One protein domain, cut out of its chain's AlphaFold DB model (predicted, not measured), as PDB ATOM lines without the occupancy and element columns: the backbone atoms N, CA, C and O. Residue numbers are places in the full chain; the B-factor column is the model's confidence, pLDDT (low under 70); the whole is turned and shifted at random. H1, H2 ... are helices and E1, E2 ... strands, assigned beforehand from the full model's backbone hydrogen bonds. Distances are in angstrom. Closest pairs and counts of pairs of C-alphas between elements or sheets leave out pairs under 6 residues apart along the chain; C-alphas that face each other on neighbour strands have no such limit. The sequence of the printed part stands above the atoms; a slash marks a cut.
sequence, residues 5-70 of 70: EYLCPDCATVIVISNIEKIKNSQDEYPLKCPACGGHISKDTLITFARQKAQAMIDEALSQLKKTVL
ATOM      1  N   GLU A   5     107.503  61.166  59.467       91.38
ATOM      2  CA  GLU A   5     108.855  60.660  59.663       91.38
ATOM      3  C   GLU A   5     108.828  59.491  60.644       91.38
ATOM      4  O   GLU A   5     108.419  59.641  61.808       91.38
ATOM      5  N   TYR A   6     109.255  58.336  60.151       91.00
ATOM      6  CA  TYR A   6     109.410  57.109  60.911       91.00
ATOM      7  C   TYR A   6     110.895  56.804  61.071       91.00
ATOM      8  O   TYR A   6     111.636  56.777  60.091       91.00
ATOM      9  N   LEU A   7     111.334  56.571  62.304       90.56
ATOM     10  CA  LEU A   7     112.696  56.133  62.577       90.56
ATOM     11  C   LEU A   7     112.716  54.605  62.564       90.56
ATOM     12  O   LEU A   7     112.069  53.977  63.400       90.56
ATOM     13  N   CYS A   8     113.428  54.003  61.611       90.38
ATOM     14  CA  CYS A   8     113.510  52.549  61.524       90.38
ATOM     15  C   CYS A   8     114.216  51.968  62.763       90.38
ATOM     16  O   CYS A   8     115.357  52.354  63.018       90.38
ATOM     17  N   PRO A   9     113.599  51.027  63.504       85.00
ATOM     18  CA  PRO A   9     114.204  50.463  64.710       85.00
ATOM     19  C   PRO A   9     115.443  49.607  64.409       85.00
ATOM     20  O   PRO A   9     116.343  49.548  65.237       85.00
ATOM     21  N   ASP A  10     115.526  49.000  63.219       87.62
ATOM     22  CA  ASP A  10     116.617  48.076  62.872       87.62
ATOM     23  C   ASP A  10     117.902  48.789  62.437       87.62
ATOM     24  O   ASP A  10     119.001  48.284  62.641       87.62
ATOM     25  N   CYS A  11     117.779  49.949  61.785       92.69
ATOM     26  CA  CYS A  11     118.921  50.646  61.177       92.69
ATOM     27  C   CYS A  11     118.997  52.136  61.510       92.69
ATOM     28  O   CYS A  11     119.811  52.847  60.924       92.69
ATOM     29  N   ALA A  12     118.122  52.625  62.395       90.31
ATOM     30  CA  ALA A  12     118.032  54.024  62.815       90.31
ATOM     31  C   ALA A  12     117.924  55.036  61.655       90.31
ATOM     32  O   ALA A  12     118.190  56.223  61.824       90.31
ATOM     33  N   THR A  13     117.519  54.589  60.464       92.62
ATOM     34  CA  THR A  13     117.339  55.478  59.316       92.62
ATOM     35  C   THR A  13     115.954  56.108  59.365       92.62
ATOM     36  O   THR A  13     114.953  55.409  59.550       92.62
ATOM     37  N   VAL A  14     115.894  57.428  59.184       92.12
ATOM     38  CA  VAL A  14     114.631  58.158  59.050       92.12
ATOM     39  C   VAL A  14     114.058  57.909  57.661       92.12
ATOM     40  O   VAL A  14     114.722  58.131  56.649       92.12
ATOM     41  N   ILE A  15     112.812  57.454  57.616       91.50
ATOM     42  CA  ILE A  15     112.068  57.215  56.383       91.50
ATOM     43  C   ILE A  15     110.827  58.102  56.378       91.50
ATOM     44  O   ILE A  15     110.162  58.282  57.402       91.50
ATOM     45  N   VAL A  16     110.504  58.657  55.212       91.38
ATOM     46  CA  VAL A  16     109.320  59.499  55.032       91.38
ATOM     47  C   VAL A  16     108.185  58.646  54.484       91.38
ATOM     48  O   VAL A  16     108.250  58.131  53.368       91.38
ATOM     49  N   ILE A  17     107.122  58.518  55.269       89.69
ATOM     50  CA  ILE A  17     105.902  57.812  54.894       89.69
ATOM     51  C   ILE A  17     104.873  58.850  54.449       89.69
ATOM     52  O   ILE A  17     104.317  59.561  55.278       89.69
ATOM     53  N   SER A  18     104.603  58.941  53.147       89.06
ATOM     54  CA  SER A  18     103.702  59.950  52.561       89.06
ATOM     55  C   SER A  18     102.290  59.445  52.239       89.06
ATOM     56  O   SER A  18     101.389  60.248  52.014       89.06
ATOM     57  N   ASN A  19     102.070  58.125  52.223       88.12
ATOM     58  CA  ASN A  19     100.785  57.517  51.864       88.12
ATOM     59  C   ASN A  19     100.263  56.600  52.979       88.12
ATOM     60  O   ASN A  19     100.201  55.375  52.852       88.12
ATOM     61  N   ILE A  20      99.917  57.221  54.105       87.56
ATOM     62  CA  ILE A  20      99.463  56.528  55.317       87.56
ATOM     63  C   ILE A  20      98.159  55.766  55.065       87.56
ATOM     64  O   ILE A  20      97.989  54.668  55.585       87.56
ATOM     65  N   GLU A  21      97.254  56.307  54.245       89.50
ATOM     66  CA  GLU A  21      95.980  55.652  53.931       89.50
ATOM     67  C   GLU A  21      96.190  54.314  53.224       89.50
ATOM     68  O   GLU A  21      95.568  53.322  53.603       89.50
ATOM     69  N   LYS A  22      97.127  54.249  52.268       89.81
ATOM     70  CA  LYS A  22      97.498  52.990  51.611       89.81
ATOM     71  C   LYS A  22      98.011  51.957  52.617       89.81
ATOM     72  O   LYS A  22      97.632  50.794  52.540       89.81
ATOM     73  N   ILE A  23      98.839  52.376  53.573       90.19
ATOM     74  CA  ILE A  23      99.394  51.491  54.609       90.19
ATOM     75  C   ILE A  23      98.296  51.006  55.561       90.19
ATOM     76  O   ILE A  23      98.191  49.810  55.831       90.19
ATOM     77  N   LYS A  24      97.444  51.920  56.035       88.31
ATOM     78  CA  LYS A  24      96.339  51.621  56.951       88.31
ATOM     79  C   LYS A  24      95.344  50.637  56.328       88.31
ATOM     80  O   LYS A  24      94.984  49.656  56.979       88.31
ATOM     81  N   ASN A  25      94.957  50.879  55.075       91.69
ATOM     82  CA  ASN A  25      93.951  50.097  54.349       91.69
ATOM     83  C   ASN A  25      94.513  48.840  53.665       91.69
ATOM     84  O   ASN A  25      93.735  48.046  53.142       91.69
ATOM     85  N   SER A  26      95.838  48.640  53.651       92.44
ATOM     86  CA  SER A  26      96.456  47.416  53.120       92.44
ATOM     87  C   SER A  26      95.905  46.174  53.829       92.44
ATOM     88  O   SER A  26      95.631  46.234  55.021       92.44
ATOM     89  N   GLN A  27      95.763  45.039  53.152       94.12
ATOM     90  CA  GLN A  27      95.492  43.763  53.837       94.12
ATOM     91  C   GLN A  27      96.777  43.083  54.331       94.12
ATOM     92  O   GLN A  27      96.710  42.165  55.136       94.12
ATOM     93  N   ASP A  28      97.935  43.561  53.872       94.75
ATOM     94  CA  ASP A  28      99.243  43.060  54.280       94.75
ATOM     95  C   ASP A  28      99.557  43.470  55.726       94.75
ATOM     96  O   ASP A  28      99.398  44.641  56.095       94.75
ATOM     97  N   GLU A  29     100.013  42.510  56.531       93.44
ATOM     98  CA  GLU A  29     100.497  42.736  57.895       93.44
ATOM     99  C   GLU A  29     101.823  43.511  57.893       93.44
ATOM    100  O   GLU A  29     102.062  44.296  58.815       93.44
ATOM    101  N   TYR A  30     102.620  43.389  56.820       93.94
ATOM    102  CA  TYR A  30     103.916  44.049  56.613       93.94
ATOM    103  C   TYR A  30     103.881  45.013  55.416       93.94
ATOM    104  O   TYR A  30     104.650  44.874  54.463       93.94
ATOM    105  N   PRO A  31     103.012  46.037  55.441       92.06
ATOM    106  CA  PRO A  31     102.737  46.889  54.285       92.06
ATOM    107  C   PRO A  31     103.894  47.828  53.912       92.06
ATOM    108  O   PRO A  31     103.795  48.559  52.922       92.06
ATOM    109  N   LEU A  32     104.954  47.882  54.721       91.44
ATOM    110  CA  LEU A  32     106.065  48.803  54.551       91.44
ATOM    111  C   LEU A  32     107.396  48.065  54.680       91.44
ATOM    112  O   LEU A  32     107.588  47.233  55.562       91.44
ATOM    113  N   LYS A  33     108.341  48.431  53.818       92.25
ATOM    114  CA  LYS A  33     109.719  47.953  53.850       92.25
ATOM    115  C   LYS A  33     110.653  49.141  54.010       92.25
ATOM    116  O   LYS A  33     110.499  50.145  53.313       92.25
ATOM    117  N   CYS A  34     111.616  49.035  54.916       92.00
ATOM    118  CA  CYS A  34     112.638  50.053  55.089       92.00
ATOM    119  C   CYS A  34     113.534  50.095  53.836       92.00
ATOM    120  O   CYS A  34     114.141  49.075  53.504       92.00
ATOM    121  N   PRO A  35     113.662  51.239  53.143       91.44
ATOM    122  CA  PRO A  35     114.512  51.351  51.960       91.44
ATOM    123  C   PRO A  35     116.010  51.227  52.275       91.44
ATOM    124  O   PRO A  35     116.779  50.927  51.371       91.44
ATOM    125  N   ALA A  36     116.429  51.447  53.527       92.75
ATOM    126  CA  ALA A  36     117.838  51.412  53.918       92.75
ATOM    127  C   ALA A  36     118.334  49.994  54.238       92.75
ATOM    128  O   ALA A  36     119.313  49.540  53.659       92.75
ATOM    129  N   CYS A  37     117.652  49.275  55.136       93.88
ATOM    130  CA  CYS A  37     118.062  47.927  55.547       93.88
ATOM    131  C   CYS A  37     117.245  46.801  54.906       93.88
ATOM    132  O   CYS A  37     117.574  45.630  55.071       93.88
ATOM    133  N   GLY A  38     116.152  47.124  54.212       93.25
ATOM    134  CA  GLY A  38     115.225  46.126  53.687       93.25
ATOM    135  C   GLY A  38     114.349  45.453  54.748       93.25
ATOM    136  O   GLY A  38     113.613  44.536  54.399       93.25
ATOM    137  N   GLY A  39     114.392  45.895  56.009       92.06
ATOM    138  CA  GLY A  39     113.555  45.366  57.087       92.06
ATOM    139  C   GLY A  39     112.065  45.560  56.804       92.06
ATOM    140  O   GLY A  39     111.647  46.618  56.328       92.06
ATOM    141  N   HIS A  40     111.268  44.528  57.065       92.31
ATOM    142  CA  HIS A  40     109.814  44.584  56.935       92.31
ATOM    143  C   HIS A  40     109.227  45.204  58.201       92.31
ATOM    144  O   HIS A  40     109.609  44.847  59.311       92.31
ATOM    145  N   ILE A  41     108.298  46.138  58.037       91.19
ATOM    146  CA  ILE A  41     107.707  46.894  59.136       91.19
ATOM    147  C   ILE A  41     106.231  46.520  59.208       91.19
ATOM    148  O   ILE A  41     105.469  46.783  58.272       91.19
ATOM    149  N   SER A  42     105.836  45.901  60.321       92.56
ATOM    150  CA  SER A  42     104.452  45.486  60.527       92.56
ATOM    151  C   SER A  42     103.545  46.665  60.880       92.56
ATOM    152  O   SER A  42     103.989  47.709  61.378       92.56
ATOM    153  N   LYS A  43     102.239  46.493  60.666       91.50
ATOM    154  CA  LYS A  43     101.233  47.466  61.113       91.50
ATOM    155  C   LYS A  43     101.287  47.716  62.619       91.50
ATOM    156  O   LYS A  43     101.188  48.870  63.034       91.50
ATOM    157  N   ASP A  44     101.480  46.675  63.422       92.81
ATOM    158  CA  ASP A  44     101.553  46.804  64.881       92.81
ATOM    159  C   ASP A  44     102.765  47.628  65.326       92.81
ATOM    160  O   ASP A  44     102.647  48.481  66.214       92.81
ATOM    161  N   THR A  45     103.912  47.458  64.661       91.06
ATOM    162  CA  THR A  45     105.094  48.295  64.895       91.06
ATOM    163  C   THR A  45     104.804  49.761  64.564       91.06
ATOM    164  O   THR A  45     105.120  50.642  65.365       91.06
ATOM    165  N   LEU A  46     104.142  50.040  63.435       90.12
ATOM    166  CA  LEU A  46     103.764  51.406  63.048       90.12
ATOM    167  C   LEU A  46     102.780  52.047  64.039       90.12
ATOM    168  O   LEU A  46     102.935  53.220  64.386       90.12
ATOM    169  N   ILE A  47     101.788  51.292  64.521       90.12
ATOM    170  CA  ILE A  47     100.818  51.766  65.523       90.12
ATOM    171  C   ILE A  47     101.524  52.075  66.846       90.12
ATOM    172  O   ILE A  47     101.273  53.120  67.453       90.12
ATOM    173  N   THR A  48     102.418  51.190  67.284       92.25
ATOM    174  CA  THR A  48     103.198  51.373  68.513       92.25
ATOM    175  C   THR A  48     104.078  52.616  68.423       92.25
ATOM    176  O   THR A  48     104.036  53.457  69.321       92.25
ATOM    177  N   PHE A  49     104.786  52.791  67.304       89.31
ATOM    178  CA  PHE A  49     105.590  53.984  67.045       89.31
ATOM    179  C   PHE A  49     104.747  55.265  67.086       89.31
ATOM    180  O   PHE A  49     105.119  56.234  67.747       89.31
ATOM    181  N   ALA A  50     103.583  55.274  66.428       88.50
ATOM    182  CA  ALA A  50     102.701  56.438  66.412       88.50
ATOM    183  C   ALA A  50     102.215  56.817  67.823       88.50
ATOM    184  O   ALA A  50     102.209  57.998  68.173       88.50
ATOM    185  N   ARG A  51     101.859  55.824  68.653       93.06
ATOM    186  CA  ARG A  51     101.464  56.045  70.055       93.06
ATOM    187  C   ARG A  51     102.604  56.623  70.888       93.06
ATOM    188  O   ARG A  51     102.394  57.605  71.591       93.06
ATOM    189  N   GLN A  52     103.802  56.049  70.786       92.31
ATOM    190  CA  GLN A  52     104.982  56.532  71.511       92.31
ATOM    191  C   GLN A  52     105.344  57.965  71.109       92.31
ATOM    192  O   GLN A  52     105.605  58.796  71.974       92.31
ATOM    193  N   LYS A  53     105.297  58.276  69.808       89.75
ATOM    194  CA  LYS A  53     105.558  59.628  69.303       89.75
ATOM    195  C   LYS A  53     104.531  60.635  69.827       89.75
ATOM    196  O   LYS A  53     104.919  61.709  70.270       89.75
ATOM    197  N   ALA A  54     103.246  60.277  69.836       91.88
ATOM    198  CA  ALA A  54     102.199  61.126  70.406       91.88
ATOM    199  C   ALA A  54     102.405  61.364  71.912       91.88
ATOM    200  O   ALA A  54     102.306  62.502  72.363       91.88
ATOM    201  N   GLN A  55     102.741  60.317  72.673       95.50
ATOM    202  CA  GLN A  55     103.028  60.443  74.103       95.50
ATOM    203  C   GLN A  55     104.227  61.364  74.357       95.50
ATOM    204  O   GLN A  55     104.121  62.278  75.166       95.50
ATOM    205  N   ALA A  56     105.323  61.197  73.611       93.75
ATOM    206  CA  ALA A  56     106.507  62.044  73.740       93.75
ATOM    207  C   ALA A  56     106.196  63.526  73.465       93.75
ATOM    208  O   ALA A  56     106.655  64.397  74.200       93.75
ATOM    209  N   MET A  57     105.368  63.818  72.454       93.75
ATOM    210  CA  MET A  57     104.924  65.188  72.168       93.75
ATOM    211  C   MET A  57     104.084  65.777  73.310       93.75
ATOM    212  O   MET A  57     104.233  66.954  73.638       93.75
ATOM    213  N   ILE A  58     103.208  64.974  73.922       96.38
ATOM    214  CA  ILE A  58     102.411  65.393  75.083       96.38
ATOM    215  C   ILE A  58     103.328  65.670  76.277       96.38
ATOM    216  O   ILE A  58     103.214  66.725  76.899       96.38
ATOM    217  N   ASP A  59     104.253  64.762  76.577       96.50
ATOM    218  CA  ASP A  59     105.185  64.895  77.700       96.50
ATOM    219  C   ASP A  59     106.073  66.136  77.545       96.50
ATOM    220  O   ASP A  59     106.288  66.882  78.506       96.50
ATOM    221  N   GLU A  60     106.539  66.403  76.324       96.06
ATOM    222  CA  GLU A  60     107.304  67.603  76.001       96.06
ATOM    223  C   GLU A  60     106.469  68.877  76.178       96.06
ATOM    224  O   GLU A  60     106.915  69.807  76.855       96.06
ATOM    225  N   ALA A  61     105.240  68.913  75.657       95.69
ATOM    226  CA  ALA A  61     104.347  70.059  75.826       95.69
ATOM    227  C   ALA A  61     104.046  70.332  77.312       95.69
ATOM    228  O   ALA A  61     104.135  71.472  77.772       95.69
ATOM    229  N   LEU A  62     103.760  69.286  78.095       95.69
ATOM    230  CA  LEU A  62     103.545  69.394  79.540       95.69
ATOM    231  C   LEU A  62     104.803  69.879  80.277       95.69
ATOM    232  O   LEU A  62     104.699  70.664  81.221       95.69
ATOM    233  N   SER A  63     105.989  69.435  79.857       95.38
ATOM    234  CA  SER A  63     107.272  69.894  80.402       95.38
ATOM    235  C   SER A  63     107.506  71.383  80.133       95.38
ATOM    236  O   SER A  63     107.906  72.117  81.039       95.38
ATOM    237  N   GLN A  64     107.202  71.856  78.923       94.38
ATOM    238  CA  GLN A  64     107.316  73.273  78.567       94.38
ATOM    239  C   GLN A  64     106.339  74.141  79.369       94.38
ATOM    240  O   GLN A  64     106.750  75.164  79.911       94.38
ATOM    241  N   LEU A  65     105.086  73.707  79.541       92.44
ATOM    242  CA  LEU A  65     104.109  74.428  80.366       92.44
ATOM    243  C   LEU A  65     104.573  74.586  81.820       92.44
ATOM    244  O   LEU A  65     104.424  75.661  82.393       92.44
ATOM    245  N   LYS A  66     105.183  73.550  82.409       87.12
ATOM    246  CA  LYS A  66     105.736  73.624  83.774       87.12
ATOM    247  C   LYS A  66     106.892  74.620  83.893       87.12
ATOM    248  O   LYS A  66     107.016  75.260  84.930       87.12
ATOM    249  N   LYS A  67     107.725  74.747  82.856       77.75
ATOM    250  CA  LYS A  67     108.859  75.688  82.834       77.75
ATOM    251  C   LYS A  67     108.420  77.143  82.683       77.75
ATOM    252  O   LYS A  67     109.097  78.010  83.205       77.75
ATOM    253  N   THR A  68     107.314  77.403  81.990       69.38
ATOM    254  CA  THR A  68     106.807  78.765  81.737       69.38
ATOM    255  C   THR A  68     106.059  79.370  82.935       69.38
ATOM    256  O   THR A  68     105.819  80.572  82.965       69.38
ATOM    257  N   VAL A  69     105.663  78.553  83.917       59.56
ATOM    258  CA  VAL A  69     104.920  78.985  85.121       59.56
ATOM    259  C   VAL A  69     105.855  79.314  86.307       59.56
ATOM    260  O   VAL A  69     105.382  79.762  87.350       59.56
ATOM    261  N   LEU A  70     107.172  79.129  86.149       51.41
ATOM    262  CA  LEU A  70     108.227  79.487  87.112       51.41
ATOM    263  C   LEU A  70     109.016  80.705  86.620       51.41
ATOM    264  O   LEU A  70     109.381  81.532  87.483       51.41
TER     265      LEU A  70
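Overview. This is residues 5 to 70 of the 70 residues of an uncharacterized protein of Kluyvera intermedia (UniProt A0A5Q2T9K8). A long helix, H2, runs out of a small head as an arm, and residues 54 to 70, of which 54 to 68 belong to H2, stick out free; the head holds the hairpin E1 and E2, the short helix H1, a looped stretch, residues 26 to 42, and the first part of H2. The printed part has 66 residues, with two named strands and two named helices in the order E1, E2, H1, H2 along the chain; E1 and E2 form one antiparallel sheet, order E1 - E2, and the class is mostly helix, with helices holding 32 and strands 7 of the 39 residues in named elements. The whole is loose, radius of gyration of the C-alphas 15.2 A, spanning 49 by 25 by 18 A.

Arrangement. E1, residues 5 to 7, and E2, residues 14 to 17, form an antiparallel hairpin at 138 degrees, with N 6 and O 15 at 2.9 A. H1, residues 20 to 25, is close to but not clearly touching H2, residues 43 to 68: the closest C-alphas, of Lys 24 and Lys 43, are 7.7 A apart. They run opposite ways at a steep tilt of 44 degrees. E2 and H2 are apart. In H1 and H2 every O i to N i+4 pair is within hydrogen-bond range.

Along the chain. E1 begins at C-alpha 5 (108.855, 60.660, 59.663). H2, 37.9 A long, ends at C-alpha 68 (106.807, 78.765, 81.737).

Size, cuts and confidence. The printed part has no cut. The link H1 to H2 is long, 17 residues. Residues 68 to 70 have pLDDT under 70.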